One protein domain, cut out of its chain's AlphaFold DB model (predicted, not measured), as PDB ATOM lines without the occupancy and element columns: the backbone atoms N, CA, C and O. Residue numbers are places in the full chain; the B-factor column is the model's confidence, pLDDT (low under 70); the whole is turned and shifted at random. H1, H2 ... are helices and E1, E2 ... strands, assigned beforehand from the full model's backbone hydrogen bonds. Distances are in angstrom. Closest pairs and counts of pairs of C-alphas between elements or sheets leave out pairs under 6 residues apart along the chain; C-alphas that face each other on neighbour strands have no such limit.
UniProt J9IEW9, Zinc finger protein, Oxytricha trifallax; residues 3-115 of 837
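What this domain is: This is residues 3 to 115 of the 837 residues of the protein "Zinc finger protein" of Oxytricha trifallax (UniProt J9IEW9). With little regular structure, the domain is a strongly twisted four-stranded sheet, E4 - E3 - E5 - E6, with a small hairpin of E1 and E2 near E4 and long loops. The printed part has 113 residues, 41 in named elements, mostly strand: E1 to E6, then H1; both sheets are antiparallel. It is only just compact, close to loose, with a radius of gyration of the C-alphas of 15.5 A and spans of 45 by 40 by 30 A.

Where its parts are: E1 is residues 3 to 6, from C-alpha 3 at (154.010, 177.159, 173.752); E2 is 21 to 25, E3 32 to 37, E4 40 to 45, E5 64 to 73 with 27.5 A, E6 76 to 81, and H1 93 to 96, to C-alpha 96 at (152.626, 162.663, 180.993).

How they stand to each other: Within hydrogen-bond range are N 34 and O 68 of E3 and E5, 2.8 A; N 35 and O 42 of hairpin E3 and E4, 3.0 A; N 71 and O 78 of hairpin E5 and E6, 3.0 A; N 5 and O 22 of hairpin E1 and E2, 2.9 A. The closest C-alphas of E2 and E4, Lys 24 and Leu 41, are 6.9 A apart. H1, not on the four-stranded sheet, is too short for an O i to N i+4 pair.

The domain as a whole: The printed part has no cut. The links E1 to E2, E4 to E5 and E6 to H1 are long. Residues 7 to 20, 47 to 64 and 82 to 96 have pLDDT under 70.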
ATOM      1  N   GLY A   3     153.819 178.607 173.768       84.50
ATOM      2  CA  GLY A   3     154.010 177.159 173.752       84.50
ATOM      3  C   GLY A   3     155.173 176.755 172.846       84.50
ATOM      4  O   GLY A   3     155.472 177.450 171.869       84.50
ATOM      5  N   ILE A   4     155.825 175.642 173.180       83.81
ATOM      6  CA  ILE A   4     156.904 175.030 172.395       83.81
ATOM      7  C   ILE A   4     156.634 173.524 172.323       83.81
ATOM      8  O   ILE A   4     156.306 172.922 173.344       83.81
ATOM      9  N   THR A   5     156.773 172.930 171.140       81.94
ATOM     10  CA  THR A   5     156.627 171.488 170.893       81.94
ATOM     11  C   THR A   5     157.858 170.920 170.184       81.94
ATOM     12  O   THR A   5     158.503 171.586 169.370       81.94
ATOM     13  N   TRP A   6     158.184 169.670 170.520       77.88
ATOM     14  CA  TRP A   6     159.327 168.911 170.011       77.88
ATOM     15  C   TRP A   6     158.838 167.831 169.043       77.88
ATOM     16  O   TRP A   6     157.940 167.058 169.388       77.88
ATOM     17  N   SER A   7     159.464 167.738 167.865       64.81
ATOM     18  CA  SER A   7     159.097 166.773 166.812       64.81
ATOM     19  C   SER A   7     159.515 165.322 167.088       64.81
ATOM     20  O   SER A   7     159.145 164.424 166.336       64.81
ATOM     21  N   ARG A   8     160.287 165.072 168.153       59.69
ATOM     22  CA  ARG A   8     160.675 163.737 168.630       59.69
ATOM     23  C   ARG A   8     160.524 163.668 170.146       59.69
ATOM     24  O   ARG A   8     160.992 164.571 170.842       59.69
ATOM     25  N   ASP A   9     159.931 162.590 170.660       55.25
ATOM     26  CA  ASP A   9     160.028 162.282 172.091       55.25
ATOM     27  C   ASP A   9     161.490 161.968 172.446       55.25
ATOM     28  O   ASP A   9     162.154 161.162 171.795       55.25
ATOM     29  N   SER A  10     161.989 162.626 173.491       56.62
ATOM     30  CA  SER A  10     163.354 162.463 174.013       56.62
ATOM     31  C   SER A  10     163.388 161.495 175.211       56.62
ATOM     32  O   SER A  10     164.241 161.613 176.101       56.62
ATOM     33  N   HIS A  11     162.418 160.577 175.269       57.16
ATOM     34  CA  HIS A  11     162.074 159.740 176.418       57.16
ATOM     35  C   HIS A  11     161.810 160.577 177.679       57.16
ATOM     36  O   HIS A  11     162.499 160.440 178.697       57.16
ATOM     37  N   GLY A  12     160.839 161.493 177.588       57.59
ATOM     38  CA  GLY A  12     160.351 162.295 178.719       57.59
ATOM     39  C   GLY A  12     161.280 163.415 179.216       57.59
ATOM     40  O   GLY A  12     160.998 164.008 180.265       57.59
ATOM     41  N   LEU A  13     162.362 163.709 178.482       64.25
ATOM     42  CA  LEU A  13     163.195 164.912 178.631       64.25
ATOM     43  C   LEU A  13     162.840 165.981 177.586       64.25
ATOM     44  O   LEU A  13     162.238 165.683 176.559       64.25
ATOM     45  N   PHE A  14     163.279 167.219 177.827       66.00
ATOM     46  CA  PHE A  14     163.203 168.319 176.865       66.00
ATOM     47  C   PHE A  14     164.605 168.719 176.402       66.00
ATOM     48  O   PHE A  14     165.394 169.247 177.189       66.00
ATOM     49  N   ASP A  15     164.904 168.496 175.124       66.69
ATOM     50  CA  ASP A  15     166.114 169.003 174.478       66.69
ATOM     51  C   ASP A  15     165.913 170.473 174.068       66.69
ATOM     52  O   ASP A  15     165.306 170.773 173.039       66.69
ATOM     53  N   TYR A  16     166.391 171.409 174.890       67.06
ATOM     54  CA  TYR A  16     166.293 172.845 174.602       67.06
ATOM     55  C   TYR A  16     167.304 173.347 173.552       67.06
ATOM     56  O   TYR A  16     167.216 174.512 173.165       67.06
ATOM     57  N   GLU A  17     168.222 172.495 173.088       64.81
ATOM     58  CA  GLU A  17     169.233 172.791 172.063       64.81
ATOM     59  C   GLU A  17     168.830 172.244 170.676       64.81
ATOM     60  O   GLU A  17     169.398 172.641 169.656       64.81
ATOM     61  N   SER A  18     167.798 171.391 170.623       68.38
ATOM     62  CA  SER A  18     167.206 170.860 169.391       68.38
ATOM     63  C   SER A  18     166.888 171.950 168.363       68.38
ATOM     64  O   SER A  18     166.227 172.953 168.642       68.38
ATOM     65  N   ARG A  19     167.281 171.690 167.111       63.94
ATOM     66  CA  ARG A  19     166.974 172.540 165.949       63.94
ATOM     67  C   ARG A  19     165.517 172.416 165.477       63.94
ATOM     68  O   ARG A  19     165.060 173.254 164.704       63.94
ATOM     69  N   HIS A  20     164.790 171.395 165.936       69.81
ATOM     70  CA  HIS A  20     163.462 171.019 165.440       69.81
ATOM     71  C   HIS A  20     162.374 171.314 166.489       69.81
ATOM     72  O   HIS A  20     161.827 170.415 167.132       69.81
ATOM     73  N   LEU A  21     162.088 172.609 166.669       76.81
ATOM     74  CA  LEU A  21     161.155 173.145 167.665       76.81
ATOM     75  C   LEU A  21     160.056 173.981 166.999       76.81
ATOM     76  O   LEU A  21     160.351 175.032 166.425       76.81
ATOM     77  N   THR A  22     158.794 173.594 167.168       78.44
ATOM     78  CA  THR A  22     157.651 174.443 166.796       78.44
ATOM     79  C   THR A  22     157.341 175.391 167.956       78.44
ATOM     80  O   THR A  22     157.336 174.981 169.116       78.44
ATOM     81  N   LYS A  23     157.116 176.682 167.677       84.19
ATOM     82  CA  LYS A  23     156.887 177.726 168.696       84.19
ATOM     83  C   LYS A  23     155.616 178.503 168.359       84.19
ATOM     84  O   LYS A  23     155.573 179.160 167.324       84.19
ATOM     85  N   LYS A  24     154.608 178.488 169.239       84.50
ATOM     86  CA  LYS A  24     153.313 179.158 169.007       84.50
ATOM     87  C   LYS A  24     152.999 180.152 170.125       84.50
ATOM     88  O   LYS A  24     153.056 179.819 171.309       84.50
ATOM     89  N   THR A  25     152.679 181.395 169.765       87.38
ATOM     90  CA  THR A  25     152.214 182.405 170.731       87.38
ATOM     91  C   THR A  25     150.695 182.361 170.791       87.38
ATOM     92  O   THR A  25     150.038 182.463 169.763       87.38
ATOM     93  N   MET A  26     150.147 182.209 171.995       87.31
ATOM     94  CA  MET A  26     148.718 181.993 172.230       87.31
ATOM     95  C   MET A  26     148.198 183.012 173.249       87.31
ATOM     96  O   MET A  26     148.886 183.327 174.230       87.31
ATOM     97  N   LYS A  27     146.997 183.545 173.024       87.50
ATOM     98  CA  LYS A  27     146.311 184.507 173.897       87.50
ATOM     99  C   LYS A  27     144.833 184.123 173.974       87.50
ATOM    100  O   LYS A  27     144.260 183.784 172.948       87.50
ATOM    101  N   THR A  28     144.247 184.223 175.159       85.06
ATOM    102  CA  THR A  28     142.801 184.155 175.397       85.06
ATOM    103  C   THR A  28     142.454 185.129 176.521       85.06
ATOM    104  O   THR A  28     143.338 185.528 177.284       85.06
ATOM    105  N   ASN A  29     141.188 185.517 176.588       83.75
ATOM    106  CA  ASN A  29     140.542 186.240 177.684       83.75
ATOM    107  C   ASN A  29     139.323 185.462 178.223       83.75
ATOM    108  O   ASN A  29     138.484 186.040 178.904       83.75
ATOM    109  N   GLN A  30     139.205 184.181 177.870       84.69
ATOM    110  CA  GLN A  30     138.117 183.268 178.220       84.69
ATOM    111  C   GLN A  30     138.703 181.931 178.708       84.69
ATOM    112  O   GLN A  30     139.852 181.622 178.367       84.69
ATOM    113  N   PRO A  31     137.939 181.102 179.443       84.56
ATOM    114  CA  PRO A  31     138.296 179.706 179.683       84.56
ATOM    115  C   PRO A  31     138.626 178.986 178.365       84.56
ATOM    116  O   PRO A  31     137.967 179.189 177.341       84.56
ATOM    117  N   SER A  32     139.708 178.211 178.327       85.38
ATOM    118  CA  SER A  32     140.219 177.622 177.077       85.38
ATOM    119  C   SER A  32     141.084 176.390 177.328       85.38
ATOM    120  O   SER A  32     141.908 176.377 178.235       85.38
ATOM    121  N   GLN A  33     140.961 175.369 176.487       85.62
ATOM    122  CA  GLN A  33     141.788 174.167 176.522       85.62
ATOM    123  C   GLN A  33     142.952 174.290 175.528       85.62
ATOM    124  O   GLN A  33     142.754 174.641 174.362       85.62
ATOM    125  N   ILE A  34     144.174 173.987 175.974       87.06
ATOM    126  CA  ILE A  34     145.335 173.811 175.096       87.06
ATOM    127  C   ILE A  34     145.392 172.346 174.663       87.06
ATOM    128  O   ILE A  34     145.507 171.450 175.501       87.06
ATOM    129  N   VAL A  35     145.370 172.117 173.353       83.62
ATOM    130  CA  VAL A  35     145.432 170.788 172.726       83.62
ATOM    131  C   VAL A  35     146.695 170.694 171.870       83.62
ATOM    132  O   VAL A  35     147.067 171.658 171.203       83.62
ATOM    133  N   ARG A  36     147.373 169.542 171.874       80.75
ATOM    134  CA  ARG A  36     148.367 169.192 170.849       80.75
ATOM    135  C   ARG A  36     147.645 168.494 169.702       80.75
ATOM    136  O   ARG A  36     146.914 167.541 169.963       80.75
ATOM    137  N   LYS A  37     147.899 168.936 168.471       77.31
ATOM    138  CA  LYS A  37     147.563 168.195 167.249       77.31
ATOM    139  C   LYS A  37     148.838 167.969 166.449       77.31
ATOM    140  O   LYS A  37     149.508 168.928 166.067       77.31
ATOM    141  N   ASN A  38     149.216 166.713 166.254       74.44
ATOM    142  CA  ASN A  38     150.462 166.277 165.630       74.44
ATOM    143  C   ASN A  38     151.677 166.936 166.318       74.44
ATOM    144  O   ASN A  38     152.015 166.597 167.455       74.44
ATOM    145  N   ASN A  39     152.326 167.926 165.691       73.44
ATOM    146  CA  ASN A  39     153.398 168.716 166.319       73.44
ATOM    147  C   ASN A  39     153.043 170.198 166.559       73.44
ATOM    148  O   ASN A  39     153.896 170.993 166.963       73.44
ATOM    149  N   GLU A  40     151.789 170.572 166.341       78.00
ATOM    150  CA  GLU A  40     151.239 171.901 166.593       78.00
ATOM    151  C   GLU A  40     150.514 171.970 167.943       78.00
ATOM    152  O   GLU A  40     150.132 170.962 168.543       78.00
ATOM    153  N   LEU A  41     150.320 173.199 168.419       85.06
ATOM    154  CA  LEU A  41     149.450 173.510 169.550       85.06
ATOM    155  C   LEU A  41     148.220 174.256 169.040       85.06
ATOM    156  O   LEU A  41     148.328 175.106 168.158       85.06
ATOM    157  N   GLU A  42     147.068 173.999 169.632       83.81
ATOM    158  CA  GLU A  42     145.847 174.766 169.423       83.81
ATOM    159  C   GLU A  42     145.288 175.241 170.762       83.81
ATOM    160  O   GLU A  42     145.553 174.658 171.815       83.81
ATOM    161  N   LEU A  43     144.533 176.335 170.703       84.12
ATOM    162  CA  LEU A  43     143.833 176.924 171.834       84.12
ATOM    163  C   LEU A  43     142.351 176.953 171.473       84.12
ATOM    164  O   LEU A  43     141.957 177.698 170.576       84.12
ATOM    165  N   LEU A  44     141.562 176.119 172.140       83.62
ATOM    166  CA  LEU A  44     140.132 175.965 171.893       83.62
ATOM    167  C   LEU A  44     139.365 176.614 173.057       83.62
ATOM    168  O   LEU A  44     139.693 176.315 174.207       83.62
ATOM    169  N   PRO A  45     138.385 177.505 172.820       79.81
ATOM    170  CA  PRO A  45     137.563 178.049 173.900       79.81
ATOM    171  C   PRO A  45     136.743 176.932 174.563       79.81
ATOM    172  O   PRO A  45     136.325 175.987 173.898       79.81
ATOM    173  N   ILE A  46     136.514 177.032 175.874       77.12
ATOM    174  CA  ILE A  46     135.611 176.125 176.600       77.12
ATOM    175  C   ILE A  46     134.221 176.765 176.580       77.12
ATOM    176  O   ILE A  46     133.902 177.621 177.403       77.12
ATOM    177  N   GLU A  47     133.404 176.387 175.599       67.62
ATOM    178  CA  GLU A  47     132.054 176.927 175.429       67.62
ATOM    179  C   GLU A  47     131.055 176.194 176.337       67.62
ATOM    180  O   GLU A  47     131.019 174.966 176.390       67.62
ATOM    181  N   ASN A  48     130.233 176.953 177.071       57.91
ATOM    182  CA  ASN A  48     129.172 176.439 177.954       57.91
ATOM    183  C   ASN A  48     129.627 175.377 178.985       57.91
ATOM    184  O   ASN A  48     128.838 174.525 179.388       57.91
ATOM    185  N   GLY A  49     130.900 175.407 179.402       58.97
ATOM    186  CA  GLY A  49     131.483 174.426 180.329       58.97
ATOM    187  C   GLY A  49     131.803 173.058 179.710       58.97
ATOM    188  O   GLY A  49     132.288 172.171 180.411       58.97
ATOM    189  N   VAL A  50     131.576 172.868 178.407       59.22
ATOM    190  CA  VAL A  50     131.886 171.620 177.701       59.22
ATOM    191  C   VAL A  50     133.350 171.641 177.259       59.22
ATOM    192  O   VAL A  50     133.775 172.517 176.508       59.22
ATOM    193  N   LEU A  51     134.142 170.667 177.721       62.34
ATOM    194  CA  LEU A  51     135.540 170.526 177.303       62.34
ATOM    195  C   LEU A  51     135.620 170.124 175.814       62.34
ATOM    196  O   LEU A  51     135.053 169.090 175.458       62.34
ATOM    197  N   PRO A  52     136.353 170.869 174.956       58.94
ATOM    198  CA  PRO A  52     136.439 170.591 173.516       58.94
ATOM    199  C   PRO A  52     137.001 169.214 173.148       58.94
ATOM    200  O   PRO A  52     136.724 168.710 172.061       58.94
ATOM    201  N   PHE A  53     137.798 168.608 174.031       60.69
ATOM    202  CA  PHE A  53     138.321 167.256 173.870       60.69
ATOM    203  C   PHE A  53     138.149 166.459 175.170       60.69
ATOM    204  O   PHE A  53     138.678 166.831 176.221       60.69
ATOM    205  N   GLN A  54     137.442 165.332 175.079       57.72
ATOM    206  CA  GLN A  54     137.312 164.316 176.127       57.72
ATOM    207  C   GLN A  54     137.985 163.025 175.640       57.72
ATOM    208  O   GLN A  54     137.900 162.701 174.456       57.72
ATOM    209  N   LYS A  55     138.673 162.284 176.521       51.53
ATOM    210  CA  LYS A  55     139.341 161.025 176.140       51.53
ATOM    211  C   LYS A  55     138.305 159.962 175.749       51.53
ATOM    212  O   LYS A  55     137.642 159.393 176.611       51.53
ATOM    213  N   THR A  56     138.211 159.640 174.462       41.84
ATOM    214  CA  THR A  56     137.511 158.440 173.989       41.84
ATOM    215  C   THR A  56     138.397 157.212 174.199       41.84
ATOM    216  O   THR A  56     139.505 157.158 173.678       41.84
ATOM    217  N   ASN A  57     137.911 156.206 174.932       43.62
ATOM    218  CA  ASN A  57     138.681 155.014 175.333       43.62
ATOM    219  C   ASN A  57     138.931 153.987 174.198       43.62
ATOM    220  O   ASN A  57     138.923 152.782 174.446       43.62
ATOM    221  N   GLN A  58     139.108 154.430 172.949       41.22
ATOM    222  CA  GLN A  58     139.378 153.566 171.795       41.22
ATOM    223  C   GLN A  58     140.393 154.219 170.845       41.22
ATOM    224  O   GLN A  58     140.164 155.326 170.370       41.22
ATOM    225  N   ASN A  59     141.460 153.464 170.555       37.56
ATOM    226  CA  ASN A  59     142.621 153.772 169.709       37.56
ATOM    227  C   ASN A  59     143.534 154.923 170.189       37.56
ATOM    228  O   ASN A  59     143.120 156.057 170.403       37.56
ATOM    229  N   ASP A  60     144.816 154.587 170.367       45.19
ATOM    230  CA  ASP A  60     145.849 155.417 171.004       45.19
ATOM    231  C   ASP A  60     146.583 156.301 169.974       45.19
ATOM    232  O   ASP A  60     147.790 156.177 169.761       45.19
ATOM    233  N   ASP A  61     145.836 157.175 169.290       46.56
ATOM    234  CA  ASP A  61     146.382 158.136 168.320       46.56
ATOM    235  C   ASP A  61     147.161 159.250 169.046       46.56
ATOM    236  O   ASP A  61     146.658 160.349 169.302       46.56
ATOM    237  N   GLN A  62     148.432 158.969 169.358       54.09
ATOM    238  CA  GLN A  62     149.349 159.822 170.139       54.09
ATOM    239  C   GLN A  62     149.528 161.260 169.606       54.09
ATOM    240  O   GLN A  62     150.098 162.113 170.292       54.09
ATOM    241  N   GLU A  63     149.059 161.538 168.390       54.31
ATOM    242  CA  GLU A  63     149.132 162.843 167.739       54.31
ATOM    243  C   GLU A  63     148.148 163.877 168.315       54.31
ATOM    244  O   GLU A  63     148.483 165.061 168.342       54.31
ATOM    245  N   ASN A  64     146.966 163.473 168.799       62.66
ATOM    246  CA  ASN A  64     145.892 164.401 169.183       62.66
ATOM    247  C   ASN A  64     145.517 164.259 170.665       62.66
ATOM    248  O   ASN A  64     144.816 163.323 171.041       62.66
ATOM    249  N   ARG A  65     145.959 165.192 171.529       71.62
ATOM    250  CA  ARG A  65     145.672 165.115 172.978       71.62
ATOM    251  C   ARG A  65     145.571 166.467 173.701       71.62
ATOM    252  O   ARG A  65     146.352 167.376 173.403       71.62
ATOM    253  N   PRO A  66     144.667 166.612 174.689       77.19
ATOM    254  CA  PRO A  66     144.588 167.797 175.535       77.19
ATOM    255  C   PRO A  66     145.782 167.838 176.502       77.19
ATOM    256  O   PRO A  66     146.256 166.796 176.956       77.19
ATOM    257  N   LEU A  67     146.292 169.038 176.787       79.00
ATOM    258  CA  LEU A  67     147.484 169.246 177.618       79.00
ATOM    259  C   LEU A  67     147.187 170.003 178.916       79.00
ATOM    260  O   LEU A  67     147.636 169.587 179.979       79.00
ATOM    261  N   VAL A  68     146.487 171.138 178.816       83.81
ATOM    262  CA  VAL A  68     146.204 172.040 179.945       83.81
ATOM    263  C   VAL A  68     144.832 172.681 179.752       83.81
ATOM    264  O   VAL A  68     144.549 173.217 178.678       83.81
ATOM    265  N   ASN A  69     144.011 172.682 180.798       84.69
ATOM    266  CA  ASN A  69     142.791 173.480 180.874       84.69
ATOM    267  C   ASN A  69     143.133 174.847 181.490       84.69
ATOM    268  O   ASN A  69     143.770 174.905 182.539       84.69
ATOM    269  N   ILE A  70     142.712 175.944 180.865       85.38
ATOM    270  CA  ILE A  70     142.789 177.297 181.430       85.38
ATOM    271  C   ILE A  70     141.400 177.645 181.950       85.38
ATOM    272  O   ILE A  70     140.444 177.704 181.174       85.38
ATOM    273  N   ILE A  71     141.315 177.886 183.250       84.38
ATOM    274  CA  ILE A  71     140.098 178.275 183.962       84.38
ATOM    275  C   ILE A  71     140.268 179.741 184.386       84.38
ATOM    276  O   ILE A  71     141.389 180.173 184.651       84.38
ATOM    277  N   ASN A  72     139.185 180.518 184.400       81.56
ATOM    278  CA  ASN A  72     139.182 181.893 184.902       81.56
ATOM    279  C   ASN A  72     138.088 182.012 185.966       81.56
ATOM    280  O   ASN A  72     136.909 181.908 185.630       81.56
ATOM    281  N   GLU A  73     138.492 182.199 187.217       81.19
ATOM    282  CA  GLU A  73     137.624 182.298 188.394       81.19
ATOM    283  C   GLU A  73     138.082 183.519 189.204       81.19
ATOM    284  O   GLU A  73     139.276 183.685 189.442       81.19
ATOM    285  N   ASP A  74     137.149 184.401 189.571       79.81
ATOM    286  CA  ASP A  74     137.394 185.623 190.359       79.81
ATOM    287  C   ASP A  74     138.569 186.503 189.861       79.81
ATOM    288  O   ASP A  74     139.419 186.944 190.633       79.81
ATOM    289  N   GLU A  75     138.612 186.763 188.545       79.31
ATOM    290  CA  GLU A  75     139.687 187.489 187.825       79.31
ATOM    291  C   GLU A  75     141.084 186.819 187.893       79.31
ATOM    292  O   GLU A  75     142.094 187.411 187.494       79.31
ATOM    293  N   VAL A  76     141.165 185.562 188.348       81.00
ATOM    294  CA  VAL A  76     142.396 184.766 188.424       81.00
ATOM    295  C   VAL A  76     142.374 183.623 187.405       81.00
ATOM    296  O   VAL A  76     141.465 182.796 187.354       81.00
ATOM    297  N   PHE A  77     143.441 183.540 186.603       82.50
ATOM    298  CA  PHE A  77     143.644 182.455 185.643       82.50
ATOM    299  C   PHE A  77     144.356 181.259 186.286       82.50
ATOM    300  O   PHE A  77     145.549 181.330 186.593       82.50
ATOM    301  N   TYR A  78     143.645 180.141 186.406       82.38
ATOM    302  CA  TYR A  78     144.155 178.866 186.906       82.38
ATOM    303  C   TYR A  78     144.527 177.920 185.756       82.38
ATOM    304  O   TYR A  78     143.943 177.963 184.669       82.38
ATOM    305  N   LEU A  79     145.504 177.040 186.001       82.62
ATOM    306  CA  LEU A  79     145.912 175.980 185.075       82.62
ATOM    307  C   LEU A  79     145.539 174.622 185.676       82.62
ATOM    308  O   LEU A  79     146.132 174.198 186.665       82.62
ATOM    309  N   GLY A  80     144.563 173.944 185.076       76.12
ATOM    310  CA  GLY A  80     144.131 172.599 185.452       76.12
ATOM    311  C   GLY A  80     144.764 171.521 184.571       76.12
ATOM    312  O   GLY A  80     144.951 171.719 183.366       76.12
ATOM    313  N   SER A  81     145.063 170.357 185.152       73.19
ATOM    314  CA  SER A  81     145.465 169.181 184.369       73.19
ATOM    315  C   SER A  81     144.286 168.635 183.554       73.19
ATOM    316  O   SER A  81     143.136 168.709 183.983       73.19
ATOM    317  N   CYS A  82     144.574 168.033 182.398       62.38
ATOM    318  CA  CYS A  82     143.594 167.281 181.605       62.38
ATOM    319  C   CYS A  82     143.544 165.780 181.969       62.38
ATOM    320  O   CYS A  82     142.861 165.008 181.300       62.38
ATOM    321  N   SER A  83     144.290 165.353 182.993       58.16
ATOM    322  CA  SER A  83     144.273 163.988 183.532       58.16
ATOM    323  C   SER A  83     143.378 163.891 184.768       58.16
ATOM    324  O   SER A  83     143.670 164.538 185.776       58.16
ATOM    325  N   GLU A  84     142.366 163.025 184.745       49.12
ATOM    326  CA  GLU A  84     141.727 162.564 185.982       49.12
ATOM    327  C   GLU A  84     142.766 161.860 186.866       49.12
ATOM    328  O   GLU A  84     143.493 160.980 186.403       49.12
ATOM    329  N   ALA A  85     142.842 162.244 188.141       39.47
ATOM    330  CA  ALA A  85     143.737 161.628 189.118       39.47
ATOM    331  C   ALA A  85     143.132 160.317 189.653       39.47
ATOM    332  O   ALA A  85     142.711 160.228 190.804       39.47
ATOM    333  N   GLN A  86     143.046 159.301 188.793       37.47
ATOM    334  CA  GLN A  86     142.586 157.969 189.187       37.47
ATOM    335  C   GLN A  86     143.633 157.309 190.107       37.47
ATOM    336  O   GLN A  86     144.839 157.435 189.895       37.47
ATOM    337  N   SER A  87     143.175 156.627 191.160       37.41
ATOM    338  CA  SER A  87     143.946 156.337 192.385       37.41
ATOM    339  C   SER A  87     145.015 155.231 192.287       37.41
ATOM    340  O   SER A  87     145.394 154.641 193.298       37.41
ATOM    341  N   LYS A  88     145.524 154.939 191.083       40.00
ATOM    342  CA  LYS A  88     146.646 154.017 190.828       40.00
ATOM    343  C   LYS A  88     147.517 154.576 189.703       40.00
ATOM    344  O   LYS A  88     147.185 154.429 188.533       40.00
ATOM    345  N   LEU A  89     148.616 155.236 190.071       44.38
ATOM    346  CA  LEU A  89     149.535 155.892 189.135       44.38
ATOM    347  C   LEU A  89     150.686 154.962 188.737       44.38
ATOM    348  O   LEU A  89     151.708 154.896 189.423       44.38
ATOM    349  N   ASP A  90     150.547 154.282 187.596       47.28
ATOM    350  CA  ASP A  90     151.664 153.562 186.978       47.28
ATOM    351  C   ASP A  90     152.762 154.548 186.518       47.28
ATOM    352  O   ASP A  90     152.517 155.718 186.202       47.28
ATOM    353  N   SER A  91     154.025 154.095 186.479       50.12
ATOM    354  CA  SER A  91     155.174 155.017 186.356       50.12
ATOM    355  C   SER A  91     155.235 155.777 185.015       50.12
ATOM    356  O   SER A  91     155.817 156.871 184.948       50.12
ATOM    357  N   LYS A  92     154.592 155.221 183.977       47.72
ATOM    358  CA  LYS A  92     154.270 155.858 182.692       47.72
ATOM    359  C   LYS A  92     153.486 157.157 182.854       47.72
ATOM    360  O   LYS A  92     153.926 158.178 182.329       47.72
ATOM    361  N   ASP A  93     152.372 157.141 183.580       56.25
ATOM    362  CA  ASP A  93     151.431 158.268 183.633       56.25
ATOM    363  C   ASP A  93     152.070 159.485 184.311       56.25
ATOM    364  O   ASP A  93     151.947 160.621 183.850       56.25
ATOM    365  N   LEU A  94     152.909 159.236 185.321       62.72
ATOM    366  CA  LEU A  94     153.752 160.247 185.962       62.72
ATOM    367  C   LEU A  94     154.767 160.919 185.006       62.72
ATOM    368  O   LEU A  94     155.505 161.801 185.440       62.72
ATOM    369  N   ASN A  95     154.952 160.477 183.756       64.50
ATOM    370  CA  ASN A  95     155.744 161.222 182.758       64.50
ATOM    371  C   ASN A  95     154.900 162.209 181.941       64.50
ATOM    372  O   ASN A  95     155.470 163.173 181.427       64.50
ATOM    373  N   GLU A  96     153.595 161.960 181.842       66.50
ATOM    374  CA  GLU A  96     152.626 162.663 180.993       66.50
ATOM    375  C   GLU A  96     151.937 163.830 181.723       66.50
ATOM    376  O   GLU A  96     151.395 164.728 181.079       66.50
ATOM    377  N   GLN A  97     151.969 163.827 183.061       73.62
ATOM    378  CA  GLN A  97     151.382 164.858 183.922       73.62
ATOM    379  C   GLN A  97     151.985 166.263 183.725       73.62
ATOM    380  O   GLN A  97     153.142 166.444 183.333       73.62
ATOM    381  N   MET A  98     151.186 167.278 184.067       80.06
ATOM    382  CA  MET A  98     151.583 168.686 184.065       80.06
ATOM    383  C   MET A  98     152.588 168.986 185.192       80.06
ATOM    384  O   MET A  98     152.281 168.807 186.365       80.06
ATOM    385  N   TYR A  99     153.767 169.508 184.837       82.06
ATOM    386  CA  TYR A  99     154.816 169.912 185.783       82.06
ATOM    387  C   TYR A  99     155.113 171.416 185.702       82.06
ATOM    388  O   TYR A  99     155.296 171.965 184.611       82.06
ATOM    389  N   LEU A 100     155.247 172.075 186.858       82.31
ATOM    390  CA  LEU A 100     155.632 173.485 186.944       82.31
ATOM    391  C   LEU A 100     157.125 173.676 186.618       82.31
ATOM    392  O   LEU A 100     158.013 173.161 187.295       82.31
ATOM    393  N   VAL A 101     157.428 174.461 185.581       84.12
ATOM    394  CA  VAL A 101     158.810 174.703 185.133       84.12
ATOM    395  C   VAL A 101     159.432 175.847 185.943       84.12
ATOM    396  O   VAL A 101     159.447 176.994 185.497       84.12
ATOM    397  N   VAL A 102     159.978 175.530 187.124       79.75
ATOM    398  CA  VAL A 102     160.539 176.488 188.110       79.75
ATOM    399  C   VAL A 102     161.441 177.570 187.485       79.75
ATOM    400  O   VAL A 102     161.325 178.744 187.823       79.75
ATOM    401  N   ARG A 103     162.276 177.236 186.485       75.94
ATOM    402  CA  ARG A 103     163.152 178.214 185.792       75.94
ATOM    403  C   ARG A 103     162.420 179.329 185.018       75.94
ATOM    404  O   ARG A 103     163.076 180.222 184.490       75.94
ATOM    405  N   SER A 104     161.096 179.248 184.879       78.19
ATOM    406  CA  SER A 104     160.258 180.260 184.218       78.19
ATOM    407  C   SER A 104     159.534 181.197 185.191       78.19
ATOM    408  O   SER A 104     158.951 182.183 184.742       78.19
ATOM    409  N   LEU A 105     159.614 180.937 186.503       80.50
ATOM    410  CA  LEU A 105     158.959 181.737 187.535       80.50
ATOM    411  C   LEU A 105     159.545 183.153 187.603       80.50
ATOM    412  O   LEU A 105     160.741 183.356 187.838       80.50
ATOM    413  N   LYS A 106     158.676 184.139 187.371       78.38
ATOM    414  CA  LYS A 106     158.989 185.564 187.471       78.38
ATOM    415  C   LYS A 106     157.790 186.350 187.986       78.38
ATOM    416  O   LYS A 106     156.687 186.188 187.472       78.38
ATOM    417  N   LYS A 107     158.035 187.285 188.902       79.69
ATOM    418  CA  LYS A 107     157.071 188.290 189.374       79.69
ATOM    419  C   LYS A 107     157.648 189.666 189.054       79.69
ATOM    420  O   LYS A 107     158.799 189.940 189.374       79.69
ATOM    421  N   ASN A 108     156.893 190.508 188.348       77.12
ATOM    422  CA  ASN A 108     157.341 191.831 187.882       77.12
ATOM    423  C   ASN A 108     158.703 191.795 187.139       77.12
ATOM    424  O   ASN A 108     159.577 192.622 187.375       77.12
ATOM    425  N   ASN A 109     158.895 190.803 186.256       76.50
ATOM    426  CA  ASN A 109     160.146 190.459 185.547       76.50
ATOM    427  C   ASN A 109     161.348 190.007 186.407       76.50
ATOM    428  O   ASN A 109     162.289 189.436 185.844       76.50
ATOM    429  N   VAL A 110     161.309 190.165 187.731       74.44
ATOM    430  CA  VAL A 110     162.292 189.597 188.667       74.44
ATOM    431  C   VAL A 110     162.091 188.079 188.750       74.44
ATOM    432  O   VAL A 110     160.954 187.610 188.768       74.44
ATOM    433  N   LYS A 111     163.180 187.297 188.772       76.44
ATOM    434  CA  LYS A 111     163.129 185.842 189.015       76.44
ATOM    435  C   LYS A 111     162.571 185.595 190.419       76.44
ATOM    436  O   LYS A 111     163.082 186.172 191.373       76.44
ATOM    437  N   THR A 112     161.581 184.718 190.542       75.56
ATOM    438  CA  THR A 112     161.087 184.242 191.842       75.56
ATOM    439  C   THR A 112     161.436 182.778 192.054       75.56
ATOM    440  O   THR A 112     161.756 182.057 191.107       75.56
ATOM    441  N   GLU A 113     161.408 182.358 193.312       77.75
ATOM    442  CA  GLU A 113     161.649 180.969 193.708       77.75
ATOM    443  C   GLU A 113     160.294 180.287 193.977       77.75
ATOM    444  O   GLU A 113     159.253 180.838 193.603       77.75
ATOM    445  N   TYR A 114     160.295 179.066 194.510       81.31
ATOM    446  CA  TYR A 114     159.077 178.296 194.773       81.31
ATOM    447  C   TYR A 114     159.182 177.623 196.137       81.31
ATOM    448  O   TYR A 114     160.156 176.910 196.392       81.31
ATOM    449  N   ASP A 115     158.183 177.854 196.981       77.44
ATOM    450  CA  ASP A 115     158.123 177.335 198.341       77.44
ATOM    451  C   ASP A 115     157.626 175.884 198.305       77.44
ATOM    452  O   ASP A 115     156.465 175.624 197.994       77.44
TER     453      ASP A 115